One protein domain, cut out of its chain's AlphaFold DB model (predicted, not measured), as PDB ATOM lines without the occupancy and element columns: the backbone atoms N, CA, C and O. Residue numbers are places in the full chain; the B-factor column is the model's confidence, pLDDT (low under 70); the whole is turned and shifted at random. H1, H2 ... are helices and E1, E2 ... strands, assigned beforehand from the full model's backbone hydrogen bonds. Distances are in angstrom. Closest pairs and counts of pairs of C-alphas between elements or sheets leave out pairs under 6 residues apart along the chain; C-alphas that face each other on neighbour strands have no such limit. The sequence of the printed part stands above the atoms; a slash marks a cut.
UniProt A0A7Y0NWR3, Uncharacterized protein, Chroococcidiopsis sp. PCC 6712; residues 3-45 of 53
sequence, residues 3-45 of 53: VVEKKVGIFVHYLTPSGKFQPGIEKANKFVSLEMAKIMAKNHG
ATOM      1  N   VAL A   3     173.066 171.166  67.215       97.38
ATOM      2  CA  VAL A   3     174.289 171.055  68.025       97.38
ATOM      3  C   VAL A   3     173.928 170.825  69.479       97.38
ATOM      4  O   VAL A   3     172.790 171.041  69.893       97.38
ATOM      5  N   VAL A   4     174.909 170.389  70.261       97.94
ATOM      6  CA  VAL A   4     174.789 170.324  71.715       97.94
ATOM      7  C   VAL A   4     175.705 171.381  72.305       97.94
ATOM      8  O   VAL A   4     176.903 171.374  72.027       97.94
ATOM      9  N   GLU A   5     175.154 172.263  73.128       97.25
ATOM     10  CA  GLU A   5     175.914 173.286  73.836       97.25
ATOM     11  C   GLU A   5     175.832 173.126  75.354       97.25
ATOM     12  O   GLU A   5     174.916 172.516  75.905       97.25
ATOM     13  N   LYS A   6     176.818 173.677  76.054       96.44
ATOM     14  CA  LYS A   6     176.902 173.680  77.510       96.44
ATOM     15  C   LYS A   6     177.490 175.004  77.976       96.44
ATOM     16  O   LYS A   6     178.539 175.428  77.491       96.44
ATOM     17  N   LYS A   7     176.839 175.640  78.952       94.88
ATOM     18  CA  LYS A   7     177.381 176.830  79.620       94.88
ATOM     19  C   LYS A   7     178.472 176.419  80.606       94.88
ATOM     20  O   LYS A   7     178.242 175.578  81.474       94.88
ATOM     21  N   VAL A   8     179.649 177.021  80.468       92.44
ATOM     22  CA  VAL A   8     180.788 176.854  81.379       92.44
ATOM     23  C   VAL A   8     181.250 178.254  81.777       92.44
ATOM     24  O   VAL A   8     181.924 178.947  81.014       92.44
ATOM     25  N   GLY A   9     180.814 178.704  82.956       91.12
ATOM     26  CA  GLY A   9     180.942 180.105  83.360       91.12
ATOM     27  C   GLY A   9     180.157 181.026  82.422       91.12
ATOM     28  O   GLY A   9     178.978 180.791  82.162       91.12
ATOM     29  N   ILE A  10     180.825 182.055  81.895       92.31
ATOM     30  CA  ILE A  10     180.244 183.018  80.941       92.31
ATOM     31  C   ILE A  10     180.291 182.543  79.481       92.31
ATOM     32  O   ILE A  10     179.738 183.204  78.606       92.31
ATOM     33  N   PHE A  11     180.950 181.416  79.199       93.19
ATOM     34  CA  PHE A  11     181.192 180.949  77.835       93.19
ATOM     35  C   PHE A  11     180.270 179.794  77.454       93.19
ATOM     36  O   PHE A  11     180.031 178.867  78.236       93.19
ATOM     37  N   VAL A  12     179.819 179.807  76.202       95.62
ATOM     38  CA  VAL A  12     179.122 178.679  75.582       95.62
ATOM     39  C   VAL A  12     180.154 177.767  74.930       95.62
ATOM     40  O   VAL A  12     180.976 178.205  74.125       95.62
ATOM     41  N   HIS A  13     180.130 176.496  75.314       97.25
ATOM     42  CA  HIS A  13     180.939 175.451  74.705       97.25
ATOM     43  C   HIS A  13     180.039 174.508  73.924       97.25
ATOM     44  O   HIS A  13     178.924 174.227  74.350       97.25
ATOM     45  N   TYR A  14     180.555 173.948  72.840       97.56
ATOM     46  CA  TYR A  14     179.837 173.017  71.986       97.56
ATOM     47  C   TYR A  14     180.476 171.636  72.040       97.56
ATOM     48  O   TYR A  14     181.697 171.504  72.164       97.56
ATOM     49  N   LEU A  15     179.641 170.606  71.955       97.81
ATOM     50  CA  LEU A  15     180.083 169.223  71.887       97.81
ATOM     51  C   LEU A  15     180.812 168.994  70.562       97.81
ATOM     52  O   LEU A  15     180.225 169.160  69.499       97.81
ATOM     53  N   THR A  16     182.075 168.596  70.620       96.81
ATOM     54  CA  THR A  16     182.915 168.283  69.463       96.81
ATOM     55  C   THR A  16     182.738 166.822  69.027       96.81
ATOM     56  O   THR A  16     182.257 165.995  69.808       96.81
ATOM     57  N   PRO A  17     183.190 166.439  67.815       93.75
ATOM     58  CA  PRO A  17     183.162 165.040  67.366       93.75
ATOM     59  C   PRO A  17     183.950 164.070  68.261       93.75
ATOM     60  O   PRO A  17     183.662 162.880  68.291       93.75
ATOM     61  N   SER A  18     184.921 164.575  69.029       93.81
ATOM     62  CA  SER A  18     185.685 163.799  70.014       93.81
ATOM     63  C   SER A  18     184.976 163.621  71.365       93.81
ATOM     64  O   SER A  18     185.577 163.099  72.302       93.81
ATOM     65  N   GLY A  19     183.722 164.071  71.493       93.06
ATOM     66  CA  GLY A  19     182.920 163.925  72.711       93.06
ATOM     67  C   GLY A  19     183.302 164.887  73.842       93.06
ATOM     68  O   GLY A  19     182.943 164.647  74.995       93.06
ATOM     69  N   LYS A  20     184.043 165.960  73.534       95.44
ATOM     70  CA  LYS A  20     184.468 167.002  74.487       95.44
ATOM     71  C   LYS A  20     183.700 168.298  74.243       95.44
ATOM     72  O   LYS A  20     183.191 168.518  73.155       95.44
ATOM     73  N   PHE A  21     183.655 169.179  75.235       96.50
ATOM     74  CA  PHE A  21     183.097 170.524  75.075       96.50
ATOM     75  C   PHE A  21     184.215 171.533  74.816       96.50
ATOM     76  O   PHE A  21     185.154 171.619  75.606       96.50
ATOM     77  N   GLN A  22     184.122 172.288  73.721       96.31
ATOM     78  CA  GLN A  22     185.077 173.347  73.376       96.31
ATOM     79  C   GLN A  22     184.357 174.645  72.996       96.31
ATOM     80  O   GLN A  22     183.254 174.584  72.452       96.31
ATOM     81  N   PRO A  23     184.954 175.818  73.264       95.19
ATOM     82  CA  PRO A  23     184.419 177.078  72.766       95.19
ATOM     83  C   PRO A  23     184.569 177.156  71.237       95.19
ATOM     84  O   PRO A  23     185.545 176.642  70.680       95.19
ATOM     85  N   GLY A  24     183.612 177.827  70.590       90.75
ATOM     86  CA  GLY A  24     183.562 178.009  69.134       90.75
ATOM     87  C   GLY A  24     182.596 177.042  68.443       90.75
ATOM     88  O   GLY A  24     182.773 175.823  68.483       90.75
ATOM     89  N   ILE A  25     181.555 177.588  67.808       92.75
ATOM     90  CA  ILE A  25     180.501 176.807  67.140       92.75
ATOM     91  C   ILE A  25     181.005 176.097  65.878       92.75
ATOM     92  O   ILE A  25     180.472 175.068  65.470       92.75
ATOM     93  N   GLU A  26     182.080 176.598  65.279       92.62
ATOM     94  CA  GLU A  26     182.761 175.994  64.139       92.62
ATOM     95  C   GLU A  26     183.351 174.613  64.459       92.62
ATOM     96  O   GLU A  26     183.496 173.783  63.565       92.62
ATOM     97  N   LYS A  27     183.634 174.345  65.741       92.19
ATOM     98  CA  LYS A  27     184.131 173.052  66.236       92.19
ATOM     99  C   LYS A  27     183.014 172.112  66.684       92.19
ATOM    100  O   LYS A  27     183.292 170.966  67.050       92.19
ATOM    101  N   ALA A  28     181.770 172.593  66.701       95.69
ATOM    102  CA  ALA A  28     180.624 171.812  67.125       95.69
ATOM    103  C   ALA A  28     180.408 170.623  66.186       95.69
ATOM    104  O   ALA A  28     180.441 170.751  64.961       95.69
ATOM    105  N   ASN A  29     180.122 169.468  66.773       96.19
ATOM    106  CA  ASN A  29     179.564 168.356  66.037       96.19
ATOM    107  C   ASN A  29     178.138 168.716  65.622       96.19
ATOM    108  O   ASN A  29     177.316 169.092  66.463       96.19
ATOM    109  N   LYS A  30     177.859 168.611  64.325       95.56
ATOM    110  CA  LYS A  30     176.579 169.007  63.749       95.56
ATOM    111  C   LYS A  30     175.766 167.772  63.401       95.56
ATOM    112  O   LYS A  30     176.186 166.931  62.613       95.56
ATOM    113  N   PHE A  31     174.577 167.683  63.973       95.44
ATOM    114  CA  PHE A  31     173.665 166.568  63.791       95.44
ATOM    115  C   PHE A  31     172.552 166.959  62.825       95.44
ATOM    116  O   PHE A  31     171.899 167.993  62.975       95.44
ATOM    117  N   VAL A  32     172.308 166.112  61.829       94.81
ATOM    118  CA  VAL A  32     171.167 166.276  60.918       94.81
ATOM    119  C   VAL A  32     169.869 165.840  61.606       94.81
ATOM    120  O   VAL A  32     168.843 166.495  61.464       94.81
ATOM    121  N   SER A  33     169.928 164.779  62.417       96.44
ATOM    122  CA  SER A  33     168.793 164.283  63.201       96.44
ATOM    123  C   SER A  33     168.723 164.943  64.580       96.44
ATOM    124  O   SER A  33     169.685 164.892  65.353       96.44
ATOM    125  N   LEU A  34     167.553 165.495  64.911       96.62
ATOM    126  CA  LEU A  34     167.239 165.989  66.255       96.62
ATOM    127  C   LEU A  34     167.347 164.876  67.306       96.62
ATOM    128  O   LEU A  34     167.832 165.103  68.412       96.62
ATOM    129  N   GLU A  35     166.896 163.669  66.973       97.38
ATOM    130  CA  GLU A  35     166.919 162.533  67.894       97.38
ATOM    131  C   GLU A  35     168.355 162.150  68.264       97.38
ATOM    132  O   GLU A  35     168.672 162.001  69.444       97.38
ATOM    133  N   MET A  36     169.252 162.122  67.275       95.94
ATOM    134  CA  MET A  36     170.678 161.898  67.516       95.94
ATOM    135  C   MET A  36     171.273 162.995  68.409       95.94
ATOM    136  O   MET A  36     171.982 162.691  69.367       95.94
ATOM    137  N   ALA A  37     170.947 164.268  68.157       97.06
ATOM    138  CA  ALA A  37     171.411 165.369  69.001       97.06
ATOM    139  C   ALA A  37     170.939 165.216  70.458       97.06
ATOM    140  O   ALA A  37     171.720 165.433  71.385       97.06
ATOM    141  N   LYS A  38     169.688 164.780  70.677       97.94
ATOM    142  CA  LYS A  38     169.138 164.512  72.017       97.94
ATOM    143  C   LYS A  38     169.856 163.364  72.721       97.94
ATOM    144  O   LYS A  38     170.161 163.489  73.906       97.94
ATOM    145  N   ILE A  39     170.158 162.274  72.014       97.44
ATOM    146  CA  ILE A  39     170.939 161.155  72.562       97.44
ATOM    147  C   ILE A  39     172.325 161.647  72.996       97.44
ATOM    148  O   ILE A  39     172.757 161.378  74.115       97.44
ATOM    149  N   MET A  40     172.995 162.434  72.154       96.75
ATOM    150  CA  MET A  40     174.325 162.961  72.461       96.75
ATOM    151  C   MET A  40     174.311 163.947  73.634       96.75
ATOM    152  O   MET A  40     175.178 163.862  74.503       96.75
ATOM    153  N   ALA A  41     173.302 164.818  73.721       97.12
ATOM    154  CA  ALA A  41     173.111 165.699  74.872       97.12
ATOM    155  C   ALA A  41     172.835 164.919  76.165       97.12
ATOM    156  O   ALA A  41     173.334 165.288  77.223       97.12
ATOM    157  N   LYS A  42     172.094 163.805  76.102       96.94
ATOM    158  CA  LYS A  42     171.873 162.935  77.267       96.94
ATOM    159  C   LYS A  42     173.164 162.240  77.715       96.94
ATOM    160  O   LYS A  42     173.415 162.157  78.912       96.94
ATOM    161  N   ASN A  43     173.978 161.773  76.769       96.62
ATOM    162  CA  ASN A  43     175.199 161.016  77.054       96.62
ATOM    163  C   ASN A  43     176.350 161.899  77.562       96.62
ATOM    164  O   ASN A  43     177.065 161.508  78.479       96.62
ATOM    165  N   HIS A  44     176.537 163.084  76.976       95.50
ATOM    166  CA  HIS A  44     177.652 163.985  77.304       95.50
ATOM    167  C   HIS A  44     177.239 165.169  78.199       95.50
ATOM    168  O   HIS A  44     178.092 165.914  78.691       95.50
ATOM    169  N   GLY A  45     175.936 165.345  78.431       94.19
ATOM    170  CA  GLY A  45     175.351 166.537  79.038       94.19
ATOM    171  C   GLY A  45     175.155 167.676  78.031       94.19
ATOM    172  O   GLY A  45     175.560 167.587  76.874       94.19
TER     173      GLY A  45
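What this domain is: This is residues 3 to 45 of the 53 residues of an uncharacterized protein of Chroococcidiopsis sp. PCC 6712 (UniProt A0A7Y0NWR3). A small, three-stranded sheet has one helix, H1, packed over one face of it, on the side of edge strand E1. The strands form a meander, each the antiparallel neighbour of the one before, in the order E1, E2, E3. The printed part has 43 residues, with three named strands followed by one named helix, and is mixed in class. It is compact, with a radius of gyration of the C-alphas of 9.6 A and spans of 28 by 19 by 16 A.

How they stand to each other: Inner strand E2, residues 11 to 15, is antiparallel to E1, residues 3 to 8, at 142 degrees; they form a hairpin, with N 6 and O 13 at 2.8 A and N 13 and O 6 at 2.9 A. E2 and E3, residues 21 to 23, form a second hairpin, antiparallel at 132 degrees, with N 14 and O 22 at 2.8 A. H1, residues 34 to 44, is on one face of the sheet, giving two layers, helix over strands. Its height over the sheet is 8.3 A, from a local plane fitted to just 6 C-alphas. It lies over E1, but only just not over E2: 6 of its C-alphas fall on E1 and 2 on E2. It runs along the strands, only just, at 27 degrees to E1 on the local plane. The closest C-alphas of E1 and H1, those of Val 4 and Ala 41, are 5.8 A apart. Every O i to N i+4 pair in H1 is within hydrogen-bond range.

Where its parts are: E1 begins at C-alpha 3 (174.289, 171.055, 68.025) and is 15.9 A long. E2 measures 13.2 A and E3 7.1 A. H1 measures 15.3 A and ends at C-alpha 44 (177.652, 163.985, 77.304).

The domain as a whole: The C-alphas farthest apart, those of Gly 9 and Ser 33, are 28.4 A apart. The printed part has no cut; its links are tight from E1 to E2 and E2 to E3, and short from E3 to H1. Mean pLDDT of the printed part is 95.4, and no printed residue is under 70.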